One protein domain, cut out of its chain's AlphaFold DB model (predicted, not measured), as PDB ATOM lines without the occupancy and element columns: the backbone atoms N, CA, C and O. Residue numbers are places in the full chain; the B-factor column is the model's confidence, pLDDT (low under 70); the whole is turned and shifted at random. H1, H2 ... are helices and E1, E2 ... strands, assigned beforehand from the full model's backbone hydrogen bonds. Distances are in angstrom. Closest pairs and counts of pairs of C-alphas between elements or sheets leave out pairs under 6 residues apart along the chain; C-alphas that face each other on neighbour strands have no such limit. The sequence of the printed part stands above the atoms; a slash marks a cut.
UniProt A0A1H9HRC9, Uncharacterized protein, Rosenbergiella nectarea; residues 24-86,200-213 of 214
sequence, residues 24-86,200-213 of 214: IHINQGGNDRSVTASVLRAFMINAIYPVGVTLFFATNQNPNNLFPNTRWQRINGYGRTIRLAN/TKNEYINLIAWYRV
ATOM      1  N   ILE A  24      43.899  39.107  25.267       88.69
ATOM      2  CA  ILE A  24      43.771  37.659  25.331       88.69
ATOM      3  C   ILE A  24      44.913  37.143  26.197       88.69
ATOM      4  O   ILE A  24      46.087  37.387  25.908       88.69
ATOM      5  N   HIS A  25      44.569  36.431  27.267       88.69
ATOM      6  CA  HIS A  25      45.547  35.814  28.153       88.69
ATOM      7  C   HIS A  25      46.046  34.489  27.574       88.69
ATOM      8  O   HIS A  25      45.265  33.659  27.114       88.69
ATOM      9  N   ILE A  26      47.359  34.298  27.611       88.81
ATOM     10  CA  ILE A  26      48.051  33.091  27.169       88.81
ATOM     11  C   ILE A  26      49.072  32.683  28.230       88.81
ATOM     12  O   ILE A  26      49.692  33.536  28.864       88.81
ATOM     13  N   ASN A  27      49.303  31.382  28.385       90.75
ATOM     14  CA  ASN A  27      50.429  30.892  29.170       90.75
ATOM     15  C   ASN A  27      51.614  30.619  28.232       90.75
ATOM     16  O   ASN A  27      51.496  29.840  27.285       90.75
ATOM     17  N   GLN A  28      52.752  31.272  28.471       89.56
ATOM     18  CA  GLN A  28      53.971  31.095  27.680       89.56
ATOM     19  C   GLN A  28      55.141  30.741  28.596       89.56
ATOM     20  O   GLN A  28      55.655  31.587  29.331       89.56
ATOM     21  N   GLY A  29      55.578  29.481  28.530       88.81
ATOM     22  CA  GLY A  29      56.699  28.988  29.334       88.81
ATOM     23  C   GLY A  29      56.437  29.072  30.839       88.81
ATOM     24  O   GLY A  29      57.340  29.434  31.587       88.81
ATOM     25  N   GLY A  30      55.199  28.810  31.274       91.19
ATOM     26  CA  GLY A  30      54.803  28.845  32.684       91.19
ATOM     27  C   GLY A  30      54.454  30.233  33.228       91.19
ATOM     28  O   GLY A  30      54.006  30.321  34.365       91.19
ATOM     29  N   ASN A  31      54.603  31.297  32.432       91.81
ATOM     30  CA  ASN A  31      54.201  32.653  32.807       91.81
ATOM     31  C   ASN A  31      52.936  33.077  32.062       91.81
ATOM     32  O   ASN A  31      52.857  32.931  30.838       91.81
ATOM     33  N   ASP A  32      51.996  33.678  32.785       92.25
ATOM     34  CA  ASP A  32      50.810  34.276  32.183       92.25
ATOM     35  C   ASP A  32      51.174  35.613  31.539       92.25
ATOM     36  O   ASP A  32      51.745  36.514  32.157       92.25
ATOM     37  N   ARG A  33      50.861  35.726  30.251       90.88
ATOM     38  CA  ARG A  33      51.054  36.922  29.436       90.88
ATOM     39  C   ARG A  33      49.728  37.298  28.800       90.88
ATOM     40  O   ARG A  33      48.839  36.466  28.650       90.88
ATOM     41  N   SER A  34      49.597  38.549  28.390       91.25
ATOM     42  CA  SER A  34      48.460  39.007  27.599       91.25
ATOM     43  C   SER A  34      48.946  39.533  26.257       91.25
ATOM     44  O   SER A  34      49.939  40.258  26.193       91.25
ATOM     45  N   VAL A  35      48.243  39.178  25.191       93.12
ATOM     46  CA  VAL A  35      48.444  39.721  23.844       93.12
ATOM     47  C   VAL A  35      47.171  40.412  23.396       93.12
ATOM     48  O   VAL A  35      46.092  40.095  23.884       93.12
ATOM     49  N   THR A  36      47.273  41.343  22.460       94.06
ATOM     50  CA  THR A  36      46.079  41.935  21.862       94.06
ATOM     51  C   THR A  36      45.455  40.980  20.839       94.06
ATOM     52  O   THR A  36      46.149  40.170  20.209       94.06
ATOM     53  N   ALA A  37      44.151  41.103  20.599       91.12
ATOM     54  CA  ALA A  37      43.459  40.355  19.553       91.12
ATOM     55  C   ALA A  37      44.073  40.596  18.161       91.12
ATOM     56  O   ALA A  37      44.109  39.686  17.330       91.12
ATOM     57  N   SER A  38      44.617  41.793  17.908       91.69
ATOM     58  CA  SER A  38      45.366  42.107  16.683       91.69
ATOM     59  C   SER A  38      46.641  41.274  16.518       91.69
ATOM     60  O   SER A  38      46.902  40.791  15.415       91.69
ATOM     61  N   VAL A  39      47.402  41.045  17.594       92.12
ATOM     62  CA  VAL A  39      48.601  40.187  17.565       92.12
ATOM     63  C   VAL A  39      48.217  38.741  17.269       92.12
ATOM     64  O   VAL A  39      48.821  38.107  16.402       92.12
ATOM     65  N   LEU A  40      47.174  38.228  17.927       91.12
ATOM     66  CA  LEU A  40      46.696  36.870  17.674       91.12
ATOM     67  C   LEU A  40      46.162  36.714  16.236       91.12
ATOM     68  O   LEU A  40      46.473  35.732  15.563       91.12
ATOM     69  N   ARG A  41      45.412  37.700  15.728       90.25
ATOM     70  CA  ARG A  41      44.932  37.722  14.337       90.25
ATOM     71  C   ARG A  41      46.096  37.688  13.346       90.25
ATOM     72  O   ARG A  41      46.055  36.907  12.399       90.25
ATOM     73  N   ALA A  42      47.136  38.494  13.565       91.75
ATOM     74  CA  ALA A  42      48.328  38.498  12.720       91.75
ATOM     75  C   ALA A  42      49.052  37.140  12.745       91.75
ATOM     76  O   ALA A  42      49.447  36.641  11.692       91.75
ATOM     77  N   PHE A  43      49.166  36.511  13.920       91.69
ATOM     78  CA  PHE A  43      49.722  35.163  14.053       91.69
ATOM     79  C   PHE A  43      48.944  34.137  13.213       91.69
ATOM     80  O   PHE A  43      49.550  33.410  12.429       91.69
ATOM     81  N   MET A  44      47.609  34.128  13.303       92.81
ATOM     82  CA  MET A  44      46.772  33.213  12.516       92.81
ATOM     83  C   MET A  44      46.881  33.467  11.008       92.81
ATOM     84  O   MET A  44      47.040  32.522  10.238       92.81
ATOM     85  N   ILE A  45      46.834  34.733  10.577       94.56
ATOM     86  CA  ILE A  45      46.976  35.100   9.160       94.56
ATOM     87  C   ILE A  45      48.331  34.628   8.621       94.56
ATOM     88  O   ILE A  45      48.385  34.061   7.536       94.56
ATOM     89  N   ASN A  46      49.418  34.813   9.374       94.75
ATOM     90  CA  ASN A  46      50.753  34.376   8.961       94.75
ATOM     91  C   ASN A  46      50.903  32.852   8.916       94.75
ATOM     92  O   ASN A  46      51.622  32.351   8.056       94.75
ATOM     93  N   ALA A  47      50.221  32.126   9.803       94.81
ATOM     94  CA  ALA A  47      50.234  30.668   9.808       94.81
ATOM     95  C   ALA A  47      49.447  30.068   8.629       94.81
ATOM     96  O   ALA A  47      49.890  29.092   8.031       94.81
ATOM     97  N   ILE A  48      48.291  30.648   8.288       95.94
ATOM     98  CA  ILE A  48      47.406  30.134   7.228       95.94
ATOM     99  C   ILE A  48      47.848  30.626   5.845       95.94
ATOM    100  O   ILE A  48      47.772  29.885   4.866       95.94
ATOM    101  N   TYR A  49      48.316  31.871   5.756       96.62
ATOM    102  CA  TYR A  49      48.672  32.527   4.502       96.62
ATOM    103  C   TYR A  49      50.151  32.935   4.487       96.62
ATOM    104  O   TYR A  49      50.448  34.123   4.624       96.62
ATOM    105  N   PRO A  50      51.099  31.996   4.326       96.75
ATOM    106  CA  PRO A  50      52.519  32.332   4.248       96.75
ATOM    107  C   PRO A  50      52.842  33.200   3.020       96.75
ATOM    108  O   PRO A  50      52.081  33.256   2.050       96.75
ATOM    109  N   VAL A  51      53.991  33.883   3.040       96.88
ATOM    110  CA  VAL A  51      54.490  34.621   1.866       96.88
ATOM    111  C   VAL A  51      54.641  33.655   0.683       96.88
ATOM    112  O   VAL A  51      55.155  32.552   0.842       96.88
ATOM    113  N   GLY A  52      54.159  34.060  -0.493       94.94
ATOM    114  CA  GLY A  52      54.113  33.241  -1.705       94.94
ATOM    115  C   GLY A  52      52.800  32.481  -1.925       94.94
ATOM    116  O   GLY A  52      52.556  32.020  -3.039       94.94
ATOM    117  N   VAL A  53      51.911  32.383  -0.925       96.81
ATOM    118  CA  VAL A  53      50.604  31.731  -1.111       96.81
ATOM    119  C   VAL A  53      49.738  32.504  -2.105       96.81
ATOM    120  O   VAL A  53      49.765  33.736  -2.131       96.81
ATOM    121  N   THR A  54      48.935  31.783  -2.889       95.50
ATOM    122  CA  THR A  54      47.981  32.360  -3.846       95.50
ATOM    123  C   THR A  54      46.541  32.129  -3.401       95.50
ATOM    124  O   THR A  54      46.191  31.041  -2.951       95.50
ATOM    125  N   LEU A  55      45.695  33.147  -3.565       95.75
ATOM    126  CA  LEU A  55      44.254  33.098  -3.322       95.75
ATOM    127  C   LEU A  55      43.481  33.482  -4.583       95.75
ATOM    128  O   LEU A  55      43.906  34.362  -5.334       95.75
ATOM    129  N   PHE A  56      42.312  32.867  -4.763       95.06
ATOM    130  CA  PHE A  56      41.367  33.172  -5.836       95.06
ATOM    131  C   PHE A  56      40.059  33.710  -5.257       95.06
ATOM    132  O   PHE A  56      39.487  33.121  -4.342       95.06
ATOM    133  N   PHE A  57      39.561  34.807  -5.823       95.56
ATOM    134  CA  PHE A  57      38.310  35.444  -5.422       95.56
ATOM    135  C   PHE A  57      37.319  35.462  -6.587       95.56
ATOM    136  O   PHE A  57      37.650  35.882  -7.694       95.56
ATOM    137  N   ALA A  58      36.078  35.047  -6.323       96.19
ATOM    138  CA  ALA A  58      34.969  35.115  -7.282       96.19
ATOM    139  C   ALA A  58      34.318  36.509  -7.366       96.19
ATOM    140  O   ALA A  58      33.469  36.760  -8.216       96.19
ATOM    141  N   THR A  59      34.697  37.420  -6.472       95.38
ATOM    142  CA  THR A  59      34.203  38.799  -6.412       95.38
ATOM    143  C   THR A  59      35.380  39.763  -6.298       95.38
ATOM    144  O   THR A  59      36.514  39.338  -6.073       95.38
ATOM    145  N   ASN A  60      35.127  41.064  -6.463       94.00
ATOM    146  CA  ASN A  60      36.152  42.111  -6.437       94.00
ATOM    147  C   ASN A  60      36.674  42.410  -5.018       94.00
ATOM    148  O   ASN A  60      36.554  43.525  -4.514       94.00
ATOM    149  N   GLN A  61      37.224  41.393  -4.364       94.69
ATOM    150  CA  GLN A  61      37.857  41.499  -3.059       94.69
ATOM    151  C   GLN A  61      39.343  41.810  -3.220       94.69
ATOM    152  O   GLN A  61      40.039  41.219  -4.051       94.69
ATOM    153  N   ASN A  62      39.829  42.731  -2.391       95.56
ATOM    154  CA  ASN A  62      41.246  43.044  -2.288       95.56
ATOM    155  C   ASN A  62      41.780  42.471  -0.966       95.56
ATOM    156  O   ASN A  62      41.421  42.991   0.094       95.56
ATOM    157  N   PRO A  63      42.643  41.441  -0.992       96.44
ATOM    158  CA  PRO A  63      43.172  40.836   0.228       96.44
ATOM    159  C   PRO A  63      43.995  41.808   1.086       96.44
ATOM    160  O   PRO A  63      44.066  41.612   2.293       96.44
ATOM    161  N   ASN A  64      44.516  42.909   0.524       96.56
ATOM    162  CA  ASN A  64      45.153  43.969   1.318       96.56
ATOM    163  C   ASN A  64      44.173  44.666   2.284       96.56
ATOM    164  O   ASN A  64      44.595  45.177   3.316       96.56
ATOM    165  N   ASN A  65      42.871  44.669   1.976       95.00
ATOM    166  CA  ASN A  65      41.835  45.209   2.863       95.00
ATOM    167  C   ASN A  65      41.341  44.154   3.865       95.00
ATOM    168  O   ASN A  65      40.927  44.496   4.969       95.00
ATOM    169  N   LEU A  66      41.364  42.875   3.474       93.69
ATOM    170  CA  LEU A  66      40.895  41.757   4.302       93.69
ATOM    171  C   LEU A  66      41.919  41.347   5.363       93.69
ATOM    172  O   LEU A  66      41.545  40.918   6.455       93.69
ATOM    173  N   PHE A  67      43.207  41.486   5.047       93.69
ATOM    174  CA  PHE A  67      44.319  41.057   5.885       93.69
ATOM    175  C   PHE A  67      45.252  42.244   6.176       93.69
ATOM    176  O   PHE A  67      46.292  42.394   5.527       93.69
ATOM    177  N   PRO A  68      44.900  43.108   7.146       88.50
ATOM    178  CA  PRO A  68      45.756  44.217   7.557       88.50
ATOM    179  C   PRO A  68      47.160  43.740   7.942       88.50
ATOM    180  O   PRO A  68      47.324  42.642   8.473       88.50
ATOM    181  N   ASN A  69      48.167  44.588   7.714       90.12
ATOM    182  CA  ASN A  69      49.589  44.295   7.956       90.12
ATOM    183  C   ASN A  69      50.174  43.165   7.088       90.12
ATOM    184  O   ASN A  69      51.232  42.627   7.405       90.12
ATOM    185  N   THR A  70      49.514  42.830   5.981       95.62
ATOM    186  CA  THR A  70      50.069  41.978   4.924       95.62
ATOM    187  C   THR A  70      50.056  42.736   3.604       95.62
ATOM    188  O   THR A  70      49.342  43.731   3.455       95.62
ATOM    189  N   ARG A  71      50.849  42.278   2.636       97.62
ATOM    190  CA  ARG A  71      50.868  42.844   1.290       97.62
ATOM    191  C   ARG A  71      50.639  41.748   0.266       97.62
ATOM    192  O   ARG A  71      51.315  40.723   0.259       97.62
ATOM    193  N   TRP A  72      49.720  42.018  -0.645       97.88
ATOM    194  CA  TRP A  72      49.318  41.120  -1.713       97.88
ATOM    195  C   TRP A  72      49.460  41.806  -3.057       97.88
ATOM    196  O   TRP A  72      49.062  42.962  -3.230       97.88
ATOM    197  N   GLN A  73      49.983  41.064  -4.022       96.50
ATOM    198  CA  GLN A  73      50.107  41.498  -5.399       96.50
ATOM    199  C   GLN A  73      49.132  40.721  -6.279       96.50
ATOM    200  O   GLN A  73      48.970  39.508  -6.148       96.50
ATOM    201  N   ARG A  74      48.459  41.434  -7.184       93.88
ATOM    202  CA  ARG A  74      47.552  40.818  -8.151       93.88
ATOM    203  C   ARG A  74      48.369  40.014  -9.157       93.88
ATOM    204  O   ARG A  74      49.365  40.515  -9.682       93.88
ATOM    205  N   ILE A  75      47.931  38.795  -9.459       91.88
ATOM    206  CA  ILE A  75      48.470  38.054 -10.597       91.88
ATOM    207  C   ILE A  75      47.908  38.718 -11.850       91.88
ATOM    208  O   ILE A  75      46.707  38.677 -12.124       91.88
ATOM    209  N   ASN A  76      48.778  39.407 -12.584       81.44
ATOM    210  CA  ASN A  76      48.396  40.065 -13.824       81.44
ATOM    211  C   ASN A  76      48.075  39.002 -14.873       81.44
ATOM    212  O   ASN A  76      48.893  38.122 -15.118       81.44
ATOM    213  N   GLY A  77      46.919  39.110 -15.525       69.69
ATOM    214  CA  GLY A  77      46.587  38.242 -16.646       69.69
ATOM    215  C   GLY A  77      45.113  38.191 -16.983       69.69
ATOM    216  O   GLY A  77      44.305  37.741 -16.182       69.69
ATOM    217  N   TYR A  78      44.769  38.631 -18.190       73.88
ATOM    218  CA  TYR A  78      43.455  38.379 -18.769       73.88
ATOM    219  C   TYR A  78      43.408  36.946 -19.312       73.88
ATOM    220  O   TYR A  78      44.304  36.563 -20.059       73.88
ATOM    221  N   GLY A  79      42.391  36.170 -18.919       83.00
ATOM    222  CA  GLY A  79      42.080  34.863 -19.515       83.00
ATOM    223  C   GLY A  79      43.152  33.777 -19.362       83.00
ATOM    224  O   GLY A  79      43.156  32.830 -20.140       83.00
ATOM    225  N   ARG A  80      44.076  33.896 -18.399       89.25
ATOM    226  CA  ARG A  80      45.148  32.905 -18.201       89.25
ATOM    227  C   ARG A  80      44.665  31.719 -17.377       89.25
ATOM    228  O   ARG A  80      43.953  31.894 -16.391       89.25
ATOM    229  N   THR A  81      45.138  30.531 -17.733       90.19
ATOM    230  CA  THR A  81      44.992  29.310 -16.935       90.19
ATOM    231  C   THR A  81      46.254  29.060 -16.111       90.19
ATOM    232  O   THR A  81      47.353  29.471 -16.485       90.19
ATOM    233  N   ILE A  82      46.103  28.406 -14.958       91.81
ATOM    234  CA  ILE A  82      47.228  28.065 -14.084       91.81
ATOM    235  C   ILE A  82      47.822  26.732 -14.528       91.81
ATOM    236  O   ILE A  82      47.095  25.767 -14.767       91.81
ATOM    237  N   ARG A  83      49.152  26.683 -14.612       92.38
ATOM    238  CA  ARG A  83      49.930  25.466 -14.854       92.38
ATOM    239  C   ARG A  83      50.829  25.208 -13.652       92.38
ATOM    240  O   ARG A  83      51.133  26.130 -12.896       92.38
ATOM    241  N   LEU A  84      51.223  23.952 -13.473       95.62
ATOM    242  CA  LEU A  84      52.225  23.596 -12.479       95.62
ATOM    243  C   LEU A  84      53.598  24.056 -12.973       95.62
ATOM    244  O   LEU A  84      53.907  23.887 -14.152       95.62
ATOM    245  N   ALA A  85      54.379  24.629 -12.062       96.88
ATOM    246  CA  ALA A  85      55.794  24.893 -12.281       96.88
ATOM    247  C   ALA A  85      56.561  23.573 -12.461       96.88
ATOM    248  O   ALA A  85      56.109  22.511 -12.015       96.88
ATOM    249  N   ASN A  86      57.725  23.645 -13.096       97.00
ATOM    250  CA  ASN A  86      58.652  22.526 -13.183       97.00
ATOM    251  C   ASN A  86      59.189  22.122 -11.794       97.00
ATOM    252  O   ASN A  86      59.085  22.870 -10.820       97.00
ATOM    253  N   THR A 200      41.987  28.499 -29.968       94.06
ATOM    254  CA  THR A 200      42.567  27.449 -29.107       94.06
ATOM    255  C   THR A 200      42.221  27.651 -27.631       94.06
ATOM    256  O   THR A 200      42.725  26.952 -26.755       94.06
ATOM    257  N   LYS A 201      41.361  28.631 -27.346       93.62
ATOM    258  CA  LYS A 201      40.848  28.957 -26.019       93.62
ATOM    259  C   LYS A 201      39.919  27.856 -25.502       93.62
ATOM    260  O   LYS A 201      38.871  27.608 -26.092       93.62
ATOM    261  N   ASN A 202      40.281  27.253 -24.372       91.06
ATOM    262  CA  ASN A 202      39.411  26.329 -23.642       91.06
ATOM    263  C   ASN A 202      38.235  27.068 -22.988       91.06
ATOM    264  O   ASN A 202      38.306  28.272 -22.751       91.06
ATOM    265  N   GLU A 203      37.180  26.344 -22.622       92.62
ATOM    266  CA  GLU A 203      36.159  26.878 -21.716       92.62
ATOM    267  C   GLU A 203      36.760  27.115 -20.322       92.62
ATOM    268  O   GLU A 203      37.541  26.302 -19.821       92.62
ATOM    269  N   TYR A 204      36.422  28.240 -19.688       92.50
ATOM    270  CA  TYR A 204      36.960  28.603 -18.375       92.50
ATOM    271  C   TYR A 204      36.009  29.480 -17.560       92.50
ATOM    272  O   TYR A 204      35.112  30.141 -18.085       92.50
ATOM    273  N   ILE A 205      36.287  29.544 -16.256       92.19
ATOM    274  CA  ILE A 205      35.719  30.520 -15.325       92.19
ATOM    275  C   ILE A 205      36.846  31.445 -14.867       92.19
ATOM    276  O   ILE A 205      37.896  30.985 -14.422       92.19
ATOM    277  N   ASN A 206      36.623  32.756 -14.954       92.62
ATOM    278  CA  ASN A 206      37.585  33.751 -14.489       92.62
ATOM    279  C   ASN A 206      37.397  34.044 -13.001       92.62
ATOM    280  O   ASN A 206      36.320  34.464 -12.579       92.62
ATOM    281  N   LEU A 207      38.477  33.915 -12.235       93.75
ATOM    282  CA  LEU A 207      38.578  34.370 -10.849       93.75
ATOM    283  C   LEU A 207      39.691  35.419 -10.733       93.75
ATOM    284  O   LEU A 207      40.609  35.468 -11.552       93.75
ATOM    285  N   ILE A 208      39.629  36.261  -9.705       93.81
ATOM    286  CA  ILE A 208      40.678  37.239  -9.412       93.81
ATOM    287  C   ILE A 208      41.733  36.571  -8.538       93.81
ATOM    288  O   ILE A 208      41.434  36.174  -7.415       93.81
ATOM    289  N   ALA A 209      42.964  36.481  -9.035       94.75
ATOM    290  CA  ALA A 209      44.060  35.844  -8.319       94.75
ATOM    291  C   ALA A 209      45.036  36.865  -7.712       94.75
ATOM    292  O   ALA A 209      45.415  37.852  -8.353       94.75
ATOM    293  N   TRP A 210      45.465  36.602  -6.483       95.94
ATOM    294  CA  TRP A 210      46.448  37.391  -5.740       95.94
ATOM    295  C   TRP A 210      47.459  36.465  -5.082       95.94
ATOM    296  O   TRP A 210      47.074  35.392  -4.627       95.94
ATOM    297  N   TYR A 211      48.707  36.901  -4.953       96.25
ATOM    298  CA  TYR A 211      49.713  36.203  -4.159       96.25
ATOM    299  C   TYR A 211      50.313  37.120  -3.095       96.25
ATOM    300  O   TYR A 211      50.432  38.335  -3.294       96.25
ATOM    301  N   ARG A 212      50.648  36.553  -1.935       97.56
ATOM    302  CA  ARG A 212      51.208  37.312  -0.813       97.56
ATOM    303  C   ARG A 212      52.687  37.604  -1.051       97.56
ATOM    304  O   ARG A 212      53.451  36.685  -1.332       97.56
ATOM    305  N   VAL A 213      53.096  38.860  -0.887       97.25
ATOM    306  CA  VAL A 213      54.491  39.309  -1.059       97.25
ATOM    307  C   VAL A 213      55.178  39.690   0.253       97.25
ATOM    308  O   VAL A 213      56.400  39.623   0.325       97.25
TER     309      VAL A 213
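Overview. This is residues 24 to 86 and 200 to 213 of the 214 residues of an uncharacterized protein of Rosenbergiella nectarea (UniProt A0A1H9HRC9). A long, thin rod of parts in a row: a two-stranded hairpin, E1 and E2, makes one end and leads straight into helix H1, which joins it to a small three-stranded sheet, E3, E5 and E4, with the short helix H2 at its side. From the sheet, residues 75 to 86 and 200 to 207 trail as unnamed stretches, and residues 200 to 203 make the other end. There are 77 residues printed, with five named strands and two named helices in the order E1, E2, H1, E3, H2, E4, E5. The larger sheet has the order E3, E5, E4, antiparallel throughout, and the class is mixed, helices and strands. The whole is extended, with a radius of gyration of the C-alphas of 17.7 A and spans of 63 by 30 by 18 A.

Along the chain. E1, residues 24 to 28, begins at C-alpha 24 at (43.771, 37.659, 25.331) and is 12.4 A long. E2, residues 31 to 36, measures 16.5 A, as does H1, residues 37 to 48. E3, residues 54 to 57, begins at C-alpha 54 at (47.981, 32.360, -3.846) and is 10.3 A long. H2, residues 63 to 66, and E4, residues 72 to 74, measure 4.8 A and 6.7 A. E5, residues 208 to 212, is 13.6 A long and ends at C-alpha 212 at (51.208, 37.312, -0.813).

Arrangement. E1 and E2 are a hairpin, antiparallel at 143 degrees, with N 26 and O 33 within hydrogen-bond range at 2.8 A. The closest C-alphas of E1 and H1 are those of Ile 24 and Ala 37, 6.4 A apart. H1 is not on the sheet of E3, E5 and E4, and E1 and E2 are apart from its strands. In that sheet E5 is the inner strand. E3 and E5 are antiparallel at 149 degrees, with N 55 and O 210 at 2.8 A. E5 and E4 are antiparallel at 144 degrees, with N 73 and O 211 at 2.9 A. E3, H2 and E4 form a split strand-helix-strand unit, two strands running the same way with E5 between them, and its crossover is right-handed. H2 only grazes the sheet with residues 63 to 65; its closest C-alpha pair with E4 is Asn 64 and Trp 72, 5.9 A. In H1 every O i to N i+4 pair is within hydrogen-bond range; H2 is too short for such a pair.

Size, cuts and confidence. The two C-alphas farthest apart, those of Asn 31 and Thr 200, are 63.2 A apart. Residues 27 to 32 stand free. Residues 87 to 199 are not printed, and C-alphas 86 and 200 are 23.2 A apart across this cut, which falls in the link from E4 to E5. The links that are printed whole are tight. The mean pLDDT of the printed part is 92.7, and residue 77 is under 70.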